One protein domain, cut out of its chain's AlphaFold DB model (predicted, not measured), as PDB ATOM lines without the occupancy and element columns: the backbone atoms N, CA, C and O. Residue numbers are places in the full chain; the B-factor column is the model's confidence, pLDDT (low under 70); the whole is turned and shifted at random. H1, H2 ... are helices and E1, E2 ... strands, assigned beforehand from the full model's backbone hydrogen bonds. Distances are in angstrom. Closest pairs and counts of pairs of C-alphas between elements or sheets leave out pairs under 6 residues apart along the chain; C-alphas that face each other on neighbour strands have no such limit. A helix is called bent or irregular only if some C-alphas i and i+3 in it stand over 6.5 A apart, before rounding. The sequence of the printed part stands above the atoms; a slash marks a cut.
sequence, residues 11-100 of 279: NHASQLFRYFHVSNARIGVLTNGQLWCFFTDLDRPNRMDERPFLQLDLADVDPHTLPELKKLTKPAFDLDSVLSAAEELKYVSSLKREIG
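What this domain is: This is residues 11 to 100 of the 279 residues of the protein "Uncharacterized conserved protein" of Arachnia propionica (UniProt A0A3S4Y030). A small antiparallel sheet of three strands sits in the middle, with H1 over one face along its edge strand E1 and the long helix H3 on the opposite face, running across the strands. The irregular helix H2 only grazes the sheet and runs the opposite way to H3, while the last turns of H3, residues 95 to 100, stick out. The printed part has 90 residues with three named helices and three named strands, in the order H1 E1 E2 E3 H2 H3, and its class is mixed, helices and strands. The sheet's order is E1 E2 E3, a meander, each strand the antiparallel neighbour of the one before. The whole is compact, with a radius of gyration of the C-alphas of 13.0 A, and rounded, spanning 34 by 30 by 27 A.

Where its parts are: H1, residues 11 to 21, begins with C-alpha 11 at (206.921, 129.431, 169.173) and is 16.0 A long; it is neither bent nor irregular, but only just, as C-alphas 12 and 15 are 6.3 A apart. E1 is residues 27 to 31, E2 residues 35 to 40, 17.0 A long from C-alpha 35 at (199.668, 124.903, 182.282), and E3 residues 54 to 57. H2, residues 63 to 71, is 14.3 A long and only just irregular, with C-alphas 64 and 67 at 6.8 A. H3, residues 79 to 100, is 31.0 A long and ends with C-alpha 100 at (198.393, 104.603, 173.849).

How they stand to each other: E1 and E2 form a hairpin, antiparallel at 163 degrees, with N 28 and O 39 within hydrogen-bond range at 2.9 A. E2 and E3 form another at 171 degrees, with N 36 and O 56 at 2.8 A. H1 is on the sheet at a height of 9.3 A, over E1 and along the strands, at 24 degrees to E1 on the local plane; the closest C-alphas are those of Phe 20 and Gly 28, 6.7 A. H3 is on the opposite face at a height of 5.0 A, only just over E2 with 3 of its C-alphas, and across the strands at 68 degrees to E2 on the local plane. The closest C-alphas of E3 and H3 are those of Leu 54 and Leu 89, 6.9 A. H2 only grazes the sheet, with its residues 65 to 69. H2 and H3 are close but not clearly touching, C-alphas 71 and 82 being the closest at 6.6 A, with a shallow tilt of 22 degrees, opposite ways. H1 is apart from H2 and H3. In H3 every O i to N i+4 pair is within hydrogen-bond range; in H1 5 of 7 are, and in H2 2 of 5, beside 5 of 6 O i to N i+3 pairs.

The domain as a whole: The C-alphas of Val 22 and Gly 100 are the two farthest apart, 36.4 A. The printed part has no cut. The link from E2 to E3, residues 41 to 53, is long. The mean pLDDT of the printed part is 79.8; residues 11 to 14, 65 and 76 are under 70.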
ATOM      1  N   ASN A  11     206.531 128.049 169.439       57.81
ATOM      2  CA  ASN A  11     206.921 129.431 169.173       57.81
ATOM      3  C   ASN A  11     207.162 130.241 170.463       57.81
ATOM      4  O   ASN A  11     208.088 131.052 170.517       57.81
ATOM      5  N   HIS A  12     206.415 129.970 171.539       60.97
ATOM      6  CA  HIS A  12     206.632 130.571 172.862       60.97
ATOM      7  C   HIS A  12     207.796 129.926 173.623       60.97
ATOM      8  O   HIS A  12     208.384 130.565 174.499       60.97
ATOM      9  N   ALA A  13     208.161 128.689 173.275       62.69
ATOM     10  CA  ALA A  13     209.351 128.039 173.803       62.69
ATOM     11  C   ALA A  13     210.638 128.658 173.234       62.69
ATOM     12  O   ALA A  13     211.661 128.608 173.905       62.69
ATOM     13  N   SER A  14     210.608 129.304 172.057       66.75
ATOM     14  CA  SER A  14     211.798 129.909 171.420       66.75
ATOM     15  C   SER A  14     212.548 130.900 172.325       66.75
ATOM     16  O   SER A  14     213.781 130.921 172.353       66.75
ATOM     17  N   GLN A  15     211.821 131.690 173.120       73.25
ATOM     18  CA  GLN A  15     212.418 132.604 174.090       73.25
ATOM     19  C   GLN A  15     213.076 131.841 175.246       73.25
ATOM     20  O   GLN A  15     214.185 132.189 175.651       73.25
ATOM     21  N   LEU A  16     212.424 130.787 175.742       77.44
ATOM     22  CA  LEU A  16     212.981 129.920 176.776       77.44
ATOM     23  C   LEU A  16     214.229 129.187 176.265       77.44
ATOM     24  O   LEU A  16     215.244 129.226 176.945       77.44
ATOM     25  N   PHE A  17     214.204 128.633 175.048       75.56
ATOM     26  CA  PHE A  17     215.357 128.000 174.394       75.56
ATOM     27  C   PHE A  17     216.579 128.919 174.362       75.56
ATOM     28  O   PHE A  17     217.677 128.497 174.723       75.56
ATOM     29  N   ARG A  18     216.395 130.186 173.965       75.25
ATOM     30  CA  ARG A  18     217.496 131.159 173.929       75.25
ATOM     31  C   ARG A  18     218.076 131.427 175.312       75.25
ATOM     32  O   ARG A  18     219.292 131.471 175.436       75.25
ATOM     33  N   TYR A  19     217.229 131.626 176.325       78.75
ATOM     34  CA  TYR A  19     217.699 131.880 177.690       78.75
ATOM     35  C   TYR A  19     218.358 130.655 178.312       78.75
ATOM     36  O   TYR A  19     219.375 130.794 178.981       78.75
ATOM     37  N   PHE A  20     217.812 129.471 178.049       81.25
ATOM     38  CA  PHE A  20     218.357 128.209 178.520       81.25
ATOM     39  C   PHE A  20     219.782 128.017 177.990       81.25
ATOM     40  O   PHE A  20     220.693 127.773 178.772       81.25
ATOM     41  N   HIS A  21     219.998 128.242 176.688       78.19
ATOM     42  CA  HIS A  21     221.292 128.019 176.038       78.19
ATOM     43  C   HIS A  21     222.427 128.933 176.529       78.19
ATOM     44  O   HIS A  21     223.587 128.536 176.520       78.19
ATOM     45  N   VAL A  22     222.109 130.162 176.946       75.81
ATOM     46  CA  VAL A  22     223.103 131.142 177.433       75.81
ATOM     47  C   VAL A  22     223.286 131.107 178.952       75.81
ATOM     48  O   VAL A  22     223.970 131.961 179.513       75.81
ATOM     49  N   SER A  23     222.650 130.153 179.630       76.50
ATOM     50  CA  SER A  23     222.667 130.018 181.084       76.50
ATOM     51  C   SER A  23     223.275 128.684 181.506       76.50
ATOM     52  O   SER A  23     223.279 127.732 180.737       76.50
ATOM     53  N   ASN A  24     223.706 128.590 182.765       77.69
ATOM     54  CA  ASN A  24     224.071 127.313 183.391       77.69
ATOM     55  C   ASN A  24     222.838 126.577 183.956       77.69
ATOM     56  O   ASN A  24     222.966 125.747 184.858       77.69
ATOM     57  N   ALA A  25     221.627 126.948 183.523       81.12
ATOM     58  CA  ALA A  25     220.410 126.306 183.985       81.12
ATOM     59  C   ALA A  25     220.282 124.930 183.332       81.12
ATOM     60  O   ALA A  25     220.374 124.797 182.118       81.12
ATOM     61  N   ARG A  26     220.012 123.920 184.155       82.88
ATOM     62  CA  ARG A  26     219.729 122.552 183.698       82.88
ATOM     63  C   ARG A  26     218.239 122.232 183.644       82.88
ATOM     64  O   ARG A  26     217.845 121.170 183.181       82.88
ATOM     65  N   ILE A  27     217.407 123.152 184.138       84.94
ATOM     66  CA  ILE A  27     215.953 123.014 184.209       84.94
ATOM     67  C   ILE A  27     215.312 124.301 183.699       84.94
ATOM     68  O   ILE A  27     215.678 125.403 184.110       84.94
ATOM     69  N   GLY A  28     214.337 124.146 182.811       86.25
ATOM     70  CA  GLY A  28     213.579 125.223 182.196       86.25
ATOM     71  C   GLY A  28     212.100 125.048 182.488       86.25
ATOM     72  O   GLY A  28     211.593 123.931 182.492       86.25
ATOM     73  N   VAL A  29     211.392 126.151 182.725       87.38
ATOM     74  CA  VAL A  29     209.951 126.115 182.996       87.38
ATOM     75  C   VAL A  29     209.234 127.096 182.081       87.38
ATOM     76  O   VAL A  29     209.534 128.293 182.064       87.38
ATOM     77  N   LEU A  30     208.257 126.591 181.332       86.00
ATOM     78  CA  LEU A  30     207.339 127.382 180.524       86.00
ATOM     79  C   LEU A  30     205.943 127.289 181.133       86.00
ATOM     80  O   LEU A  30     205.415 126.200 181.305       86.00
ATOM     81  N   THR A  31     205.327 128.427 181.442       86.38
ATOM     82  CA  THR A  31     203.972 128.444 182.004       86.38
ATOM     83  C   THR A  31     203.156 129.629 181.507       86.38
ATOM     84  O   THR A  31     203.706 130.717 181.278       86.38
ATOM     85  N   ASN A  32     201.849 129.411 181.351       83.06
ATOM     86  CA  ASN A  32     200.834 130.444 181.117       83.06
ATOM     87  C   ASN A  32     199.990 130.744 182.376       83.06
ATOM     88  O   ASN A  32     198.973 131.422 182.284       83.06
ATOM     89  N   GLY A  33     200.392 130.225 183.538       80.25
ATOM     90  CA  GLY A  33     199.672 130.355 184.806       80.25
ATOM     91  C   GLY A  33     198.734 129.188 185.118       80.25
ATOM     92  O   GLY A  33     198.548 128.900 186.293       80.25
ATOM     93  N   GLN A  34     198.214 128.483 184.108       82.69
ATOM     94  CA  GLN A  34     197.408 127.268 184.283       82.69
ATOM     95  C   GLN A  34     198.219 126.014 183.942       82.69
ATOM     96  O   GLN A  34     198.332 125.108 184.759       82.69
ATOM     97  N   LEU A  35     198.827 125.992 182.759       83.00
ATOM     98  CA  LEU A  35     199.668 124.903 182.282       83.00
ATOM     99  C   LEU A  35     201.134 125.221 182.575       83.00
ATOM    100  O   LEU A  35     201.616 126.311 182.254       83.00
ATOM    101  N   TRP A  36     201.843 124.269 183.168       87.00
ATOM    102  CA  TRP A  36     203.266 124.339 183.479       87.00
ATOM    103  C   TRP A  36     204.000 123.198 182.786       87.00
ATOM    104  O   TRP A  36     203.708 122.032 183.025       87.00
ATOM    105  N   CYS A  37     204.974 123.532 181.950       85.81
ATOM    106  CA  CYS A  37     205.813 122.588 181.226       85.81
ATOM    107  C   CYS A  37     207.251 122.702 181.735       85.81
ATOM    108  O   CYS A  37     207.844 123.782 181.671       85.81
ATOM    109  N   PHE A  38     207.809 121.593 182.207       86.94
ATOM    110  CA  PHE A  38     209.172 121.510 182.722       86.94
ATOM    111  C   PHE A  38     210.073 120.794 181.718       86.94
ATOM    112  O   PHE A  38     209.711 119.750 181.175       86.94
ATOM    113  N   PHE A  39     211.254 121.352 181.489       86.19
ATOM    114  CA  PHE A  39     212.247 120.886 180.528       86.19
ATOM    115  C   PHE A  39     213.594 120.688 181.220       86.19
ATOM    116  O   PHE A  39     213.891 121.381 182.195       86.19
ATOM    117  N   THR A  40     214.412 119.787 180.691       87.44
ATOM    118  CA  THR A  40     215.798 119.545 181.119       87.44
ATOM    119  C   THR A  40     216.753 119.660 179.934       87.44
ATOM    120  O   THR A  40     216.321 119.971 178.826       87.44
ATOM    121  N   ASP A  41     218.045 119.437 180.170       87.94
ATOM    122  CA  ASP A  41     219.095 119.302 179.154       87.94
ATOM    123  C   ASP A  41     219.692 117.888 179.095       87.94
ATOM    124  O   ASP A  41     220.894 117.710 178.887       87.94
ATOM    125  N   LEU A  42     218.855 116.870 179.324       84.31
ATOM    126  CA  LEU A  42     219.295 115.474 179.400       84.31
ATOM    127  C   LEU A  42     219.760 114.935 178.044       84.31
ATOM    128  O   LEU A  42     220.684 114.126 178.005       84.31
ATOM    129  N   ASP A  43     219.165 115.384 176.930       82.62
ATOM    130  CA  ASP A  43     219.582 114.920 175.600       82.62
ATOM    131  C   ASP A  43     220.948 115.477 175.201       82.62
ATOM    132  O   ASP A  43     221.763 114.786 174.582       82.62
ATOM    133  N   ARG A  44     221.187 116.760 175.496       82.25
ATOM    134  CA  ARG A  44     222.442 117.448 175.187       82.25
ATOM    135  C   ARG A  44     222.725 118.532 176.229       82.25
ATOM    136  O   ARG A  44     221.869 119.391 176.434       82.25
ATOM    137  N   PRO A  45     223.950 118.594 176.779       82.19
ATOM    138  CA  PRO A  45     224.296 119.578 177.800       82.19
ATOM    139  C   PRO A  45     224.096 121.010 177.289       82.19
ATOM    140  O   PRO A  45     224.478 121.327 176.157       82.19
ATOM    141  N   ASN A  46     223.506 121.874 178.123       80.38
ATOM    142  CA  ASN A  46     223.177 123.274 177.804       80.38
ATOM    143  C   ASN A  46     222.267 123.456 176.572       80.38
ATOM    144  O   ASN A  46     222.206 124.537 175.968       80.38
ATOM    145  N   ARG A  47     221.541 122.411 176.170       82.81
ATOM    146  CA  ARG A  47     220.487 122.498 175.164       82.81
ATOM    147  C   ARG A  47     219.228 121.880 175.742       82.81
ATOM    148  O   ARG A  47     219.166 120.680 175.954       82.81
ATOM    149  N   MET A  48     218.224 122.727 175.935       83.88
ATOM    150  CA  MET A  48     216.913 122.293 176.397       83.88
ATOM    151  C   MET A  48     216.354 121.198 175.482       83.88
ATOM    152  O   MET A  48     216.414 121.320 174.253       83.88
ATOM    153  N   ASP A  49     215.801 120.156 176.085       83.88
ATOM    154  CA  ASP A  49     215.099 119.085 175.396       83.88
ATOM    155  C   ASP A  49     213.893 119.659 174.631       83.88
ATOM    156  O   ASP A  49     213.220 120.595 175.070       83.88
ATOM    157  N   GLU A  50     213.587 119.088 173.464       81.00
ATOM    158  CA  GLU A  50     212.473 119.560 172.627       81.00
ATOM    159  C   GLU A  50     211.102 119.272 173.244       81.00
ATOM    160  O   GLU A  50     210.110 119.929 172.923       81.00
ATOM    161  N   ARG A  51     211.037 118.279 174.134       81.56
ATOM    162  CA  ARG A  51     209.812 117.848 174.800       81.56
ATOM    163  C   ARG A  51     209.957 118.034 176.306       81.56
ATOM    164  O   ARG A  51     210.992 117.659 176.852       81.56
ATOM    165  N   PRO A  52     208.928 118.561 176.987       84.88
ATOM    166  CA  PRO A  52     208.951 118.638 178.436       84.88
ATOM    167  C   PRO A  52     208.888 117.230 179.033       84.88
ATOM    168  O   PRO A  52     208.185 116.360 178.511       84.88
ATOM    169  N   PHE A  53     209.590 117.022 180.142       83.12
ATOM    170  CA  PHE A  53     209.531 115.768 180.896       83.12
ATOM    171  C   PHE A  53     208.314 115.717 181.831       83.12
ATOM    172  O   PHE A  53     207.839 114.636 182.168       83.12
ATOM    173  N   LEU A  54     207.780 116.882 182.219       80.69
ATOM    174  CA  LEU A  54     206.585 117.014 183.048       80.69
ATOM    175  C   LEU A  54     205.695 118.141 182.516       80.69
ATOM    176  O   LEU A  54     206.169 119.246 182.241       80.69
ATOM    177  N   GLN A  55     204.400 117.859 182.394       84.12
ATOM    178  CA  GLN A  55     203.360 118.850 182.131       84.12
ATOM    179  C   GLN A  55     202.328 118.782 183.254       84.12
ATOM    180  O   GLN A  55     201.861 117.698 183.591       84.12
ATOM    181  N   LEU A  56     201.990 119.933 183.820       83.19
ATOM    182  CA  LEU A  56     201.036 120.067 184.911       83.19
ATOM    183  C   LEU A  56     199.958 121.068 184.508       83.19
ATOM    184  O   LEU A  56     200.260 122.249 184.329       83.19
ATOM    185  N   ASP A  57     198.716 120.607 184.394       83.94
ATOM    186  CA  ASP A  57     197.550 121.482 184.326       83.94
ATOM    187  C   ASP A  57     197.029 121.707 185.745       83.94
ATOM    188  O   ASP A  57     196.609 120.774 186.420       83.94
ATOM    189  N   LEU A  58     197.073 122.948 186.227       82.81
ATOM    190  CA  LEU A  58     196.573 123.282 187.558       82.81
ATOM    191  C   LEU A  58     195.045 123.159 187.682       82.81
ATOM    192  O   LEU A  58     194.545 123.124 188.805       82.81
ATOM    193  N   ALA A  59     194.308 123.101 186.568       81.44
ATOM    194  CA  ALA A  59     192.872 122.826 186.572       81.44
ATOM    195  C   ALA A  59     192.554 121.321 186.655       81.44
ATOM    196  O   ALA A  59     191.460 120.965 187.087       81.44
ATOM    197  N   ASP A  60     193.498 120.459 186.267       78.69
ATOM    198  CA  ASP A  60     193.364 118.999 186.253       78.69
ATOM    199  C   ASP A  60     194.692 118.346 186.668       78.69
ATOM    200  O   ASP A  60     195.486 117.864 185.854       78.69
ATOM    201  N   VAL A  61     194.984 118.422 187.968       75.62
ATOM    202  CA  VAL A  61     196.246 117.926 188.519       75.62
ATOM    203  C   VAL A  61     196.161 116.421 188.731       75.62
ATOM    204  O   VAL A  61     195.454 115.960 189.626       75.62
ATOM    205  N   ASP A  62     196.955 115.659 187.976       74.31
ATOM    206  CA  ASP A  62     197.126 114.223 188.206       74.31
ATOM    207  C   ASP A  62     197.788 113.983 189.580       74.31
ATOM    208  O   ASP A  62     198.959 114.350 189.763       74.31
ATOM    209  N   PRO A  63     197.106 113.328 190.543       73.56
ATOM    210  CA  PRO A  63     197.661 113.053 191.867       73.56
ATOM    211  C   PRO A  63     198.977 112.267 191.828       73.56
ATOM    212  O   PRO A  63     199.803 112.424 192.726       73.56
ATOM    213  N   HIS A  64     199.214 111.470 190.780       72.81
ATOM    214  CA  HIS A  64     200.447 110.694 190.613       72.81
ATOM    215  C   HIS A  64     201.664 111.572 190.291       72.81
ATOM    216  O   HIS A  64     202.796 111.152 190.505       72.81
ATOM    217  N   THR A  65     201.451 112.795 189.798       69.94
ATOM    218  CA  THR A  65     202.535 113.738 189.477       69.94
ATOM    219  C   THR A  65     202.970 114.579 190.679       69.94
ATOM    220  O   THR A  65     204.070 115.132 190.688       69.94
ATOM    221  N   LEU A  66     202.143 114.650 191.730       78.12
ATOM    222  CA  LEU A  66     202.391 115.470 192.919       78.12
ATOM    223  C   LEU A  66     203.635 115.064 193.731       78.12
ATOM    224  O   LEU A  66     204.354 115.967 194.170       78.12
ATOM    225  N   PRO A  67     203.928 113.767 193.964       77.06
ATOM    226  CA  PRO A  67     205.142 113.362 194.672       77.06
ATOM    227  C   PRO A  67     206.414 113.815 193.952       77.06
ATOM    228  O   PRO A  67     207.337 114.315 194.592       77.06
ATOM    229  N   GLU A  68     206.429 113.723 192.622       72.94
ATOM    230  CA  GLU A  68     207.557 114.168 191.802       72.94
ATOM    231  C   GLU A  68     207.692 115.696 191.807       72.94
ATOM    232  O   GLU A  68     208.790 116.232 191.954       72.94
ATOM    233  N   LEU A  69     206.571 116.419 191.778       75.31
ATOM    234  CA  LEU A  69     206.555 117.878 191.920       75.31
ATOM    235  C   LEU A  69     207.104 118.361 193.263       75.31
ATOM    236  O   LEU A  69     207.764 119.398 193.312       75.31
ATOM    237  N   LYS A  70     206.882 117.616 194.354       79.44
ATOM    238  CA  LYS A  70     207.461 117.956 195.663       79.44
ATOM    239  C   LYS A  70     208.990 117.958 195.628       79.44
ATOM    240  O   LYS A  70     209.584 118.847 196.240       79.44
ATOM    241  N   LYS A  71     209.618 117.046 194.878       74.31
ATOM    242  CA  LYS A  71     211.085 116.998 194.702       74.31
ATOM    243  C   LYS A  71     211.624 118.235 193.971       74.31
ATOM    244  O   LYS A  71     212.759 118.638 194.189       74.31
ATOM    245  N   LEU A  72     210.791 118.892 193.160       72.25
ATOM    246  CA  LEU A  72     211.133 120.132 192.452       72.25
ATOM    247  C   LEU A  72     211.001 121.396 193.325       72.25
ATOM    248  O   LEU A  72     211.312 122.496 192.867       72.25
ATOM    249  N   THR A  73     210.520 121.285 194.569       77.25
ATOM    250  CA  THR A  73     210.318 122.450 195.443       77.25
ATOM    251  C   THR A  73     211.609 122.882 196.137       77.25
ATOM    252  O   THR A  73     212.430 122.061 196.534       77.25
ATOM    253  N   LYS A  74     211.758 124.194 196.364       74.31
ATOM    254  CA  LYS A  74     212.936 124.817 196.999       74.31
ATOM    255  C   LYS A  74     213.493 124.092 198.247       74.31
ATOM    256  O   LYS A  74     214.711 123.995 198.330       74.31
ATOM    257  N   PRO A  75     212.685 123.613 199.218       71.25
ATOM    258  CA  PRO A  75     213.223 122.943 200.408       71.25
ATOM    259  C   PRO A  75     213.755 121.524 200.155       71.25
ATOM    260  O   PRO A  75     214.517 121.031 200.978       71.25
ATOM    261  N   ALA A  76     213.361 120.873 199.058       69.00
ATOM    262  CA  ALA A  76     213.737 119.498 198.715       69.00
ATOM    263  C   ALA A  76     214.572 119.415 197.424       69.00
ATOM    264  O   ALA A  76     214.778 118.328 196.892       69.00
ATOM    265  N   PHE A  77     215.016 120.563 196.906       74.25
ATOM    266  CA  PHE A  77     215.677 120.650 195.614       74.25
ATOM    267  C   PHE A  77     217.097 120.083 195.687       74.25
ATOM    268  O   PHE A  77     217.987 120.694 196.281       74.25
ATOM    269  N   ASP A  78     217.298 118.951 195.022       80.69
ATOM    270  CA  ASP A  78     218.603 118.379 194.709       80.69
ATOM    271  C   ASP A  78     218.710 118.181 193.196       80.69
ATOM    272  O   ASP A  78     217.870 117.523 192.585       80.69
ATOM    273  N   LEU A  79     219.728 118.778 192.579       79.19
ATOM    274  CA  LEU A  79     219.831 118.836 191.125       79.19
ATOM    275  C   LEU A  79     219.983 117.440 190.508       79.19
ATOM    276  O   LEU A  79     219.330 117.153 189.507       79.19
ATOM    277  N   ASP A  80     220.797 116.575 191.109       80.69
ATOM    278  CA  ASP A  80     221.054 115.235 190.580       80.69
ATOM    279  C   ASP A  80     219.832 114.323 190.756       80.69
ATOM    280  O   ASP A  80     219.418 113.651 189.807       80.69
ATOM    281  N   SER A  81     219.174 114.365 191.923       78.75
ATOM    282  CA  SER A  81     217.903 113.666 192.149       78.75
ATOM    283  C   SER A  81     216.803 114.137 191.197       78.75
ATOM    284  O   SER A  81     216.069 113.315 190.646       78.75
ATOM    285  N   VAL A  82     216.703 115.446 190.954       78.75
ATOM    286  CA  VAL A  82     215.703 116.016 190.044       78.75
ATOM    287  C   VAL A  82     215.952 115.596 188.602       78.75
ATOM    288  O   VAL A  82     215.000 115.284 187.892       78.75
ATOM    289  N   LEU A  83     217.205 115.570 188.155       81.00
ATOM    290  CA  LEU A  83     217.539 115.142 186.798       81.00
ATOM    291  C   LEU A  83     217.279 113.652 186.589       81.00
ATOM    292  O   LEU A  83     216.746 113.284 185.548       81.00
ATOM    293  N   SER A  84     217.579 112.823 187.592       82.12
ATOM    294  CA  SER A  84     217.246 111.395 187.582       82.12
ATOM    295  C   SER A  84     215.727 111.168 187.518       82.12
ATOM    296  O   SER A  84     215.233 110.455 186.646       82.12
ATOM    297  N   ALA A  85     214.955 111.872 188.355       79.12
ATOM    298  CA  ALA A  85     213.493 111.820 188.312       79.12
ATOM    299  C   ALA A  85     212.927 112.337 186.976       79.12
ATOM    300  O   ALA A  85     211.966 111.787 186.438       79.12
ATOM    301  N   ALA A  86     213.532 113.384 186.409       78.44
ATOM    302  CA  ALA A  86     213.151 113.914 185.106       78.44
ATOM    303  C   ALA A  86     213.435 112.920 183.971       78.44
ATOM    304  O   ALA A  86     212.628 112.811 183.047       78.44
ATOM    305  N   GLU A  87     214.544 112.181 184.040       82.81
ATOM    306  CA  GLU A  87     214.873 111.120 183.090       82.81
ATOM    307  C   GLU A  87     213.838 109.990 183.143       82.81
ATOM    308  O   GLU A  87     213.269 109.617 182.113       82.81
ATOM    309  N   GLU A  88     213.511 109.507 184.342       82.62
ATOM    310  CA  GLU A  88     212.479 108.488 184.536       82.62
ATOM    311  C   GLU A  88     211.120 108.962 183.995       82.62
ATOM    312  O   GLU A  88     210.501 108.287 183.168       82.62
ATOM    313  N   LEU A  89     210.679 110.167 184.372       80.38
ATOM    314  CA  LEU A  89     209.421 110.751 183.899       80.38
ATOM    315  C   LEU A  89     209.388 110.933 182.377       80.38
ATOM    316  O   LEU A  89     208.355 110.685 181.743       80.38
ATOM    317  N   LYS A  90     210.509 111.322 181.762       81.62
ATOM    318  CA  LYS A  90     210.640 111.443 180.304       81.62
ATOM    319  C   LYS A  90     210.395 110.105 179.608       81.62
ATOM    320  O   LYS A  90     209.654 110.057 178.617       81.62
ATOM    321  N   TYR A  91     210.974 109.019 180.119       82.81
ATOM    322  CA  TYR A  91     210.775 107.691 179.541       82.81
ATOM    323  C   TYR A  91     209.387 107.131 179.853       82.81
ATOM    324  O   TYR A  91     208.714 106.679 178.930       82.81
ATOM    325  N   VAL A  92     208.892 107.248 181.088       81.75
ATOM    326  CA  VAL A  92     207.544 106.794 181.473       81.75
ATOM    327  C   VAL A  92     206.466 107.504 180.654       81.75
ATOM    328  O   VAL A  92     205.568 106.855 180.115       81.75
ATOM    329  N   SER A  93     206.547 108.827 180.502       77.25
ATOM    330  CA  SER A  93     205.592 109.588 179.683       77.25
ATOM    331  C   SER A  93     205.663 109.197 178.204       77.25
ATOM    332  O   SER A  93     204.631 109.076 177.535       77.25
ATOM    333  N   SER A  94     206.869 108.943 177.689       80.12
ATOM    334  CA  SER A  94     207.063 108.494 176.311       80.12
ATOM    335  C   SER A  94     206.522 107.087 176.073       80.12
ATOM    336  O   SER A  94     205.850 106.875 175.064       80.12
ATOM    337  N   LEU A  95     206.727 106.170 177.020       85.44
ATOM    338  CA  LEU A  95     206.172 104.819 176.997       85.44
ATOM    339  C   LEU A  95     204.645 104.843 177.094       85.44
ATOM    340  O   LEU A  95     203.989 104.219 176.269       85.44
ATOM    341  N   LYS A  96     204.056 105.619 178.017       83.00
ATOM    342  CA  LYS A  96     202.591 105.781 178.120       83.00
ATOM    343  C   LYS A  96     201.977 106.239 176.795       83.00
ATOM    344  O   LYS A  96     200.957 105.705 176.366       83.00
ATOM    345  N   ARG A  97     202.609 107.210 176.128       83.12
ATOM    346  CA  ARG A  97     202.168 107.698 174.814       83.12
ATOM    347  C   ARG A  97     202.276 106.618 173.737       83.12
ATOM    348  O   ARG A  97     201.350 106.471 172.946       83.12
ATOM    349  N   GLU A  98     203.380 105.876 173.708       89.19
ATOM    350  CA  GLU A  98     203.600 104.803 172.734       89.19
ATOM    351  C   GLU A  98     202.625 103.635 172.937       89.19
ATOM    352  O   GLU A  98     202.018 103.177 171.972       89.19
ATOM    353  N   ILE A  99     202.382 103.225 174.185       89.44
ATOM    354  CA  ILE A  99     201.346 102.247 174.545       89.44
ATOM    355  C   ILE A  99     199.981 102.742 174.057       89.44
ATOM    356  O   ILE A  99     199.270 102.020 173.364       89.44
ATOM    357  N   GLY A 100     199.635 104.002 174.337       87.50
ATOM    358  CA  GLY A 100     198.393 104.603 173.849       87.50
ATOM    359  C   GLY A 100     198.272 104.596 172.320       87.50
ATOM    360  O   GLY A 100     197.176 104.380 171.801       87.50
TER     361      GLY A 100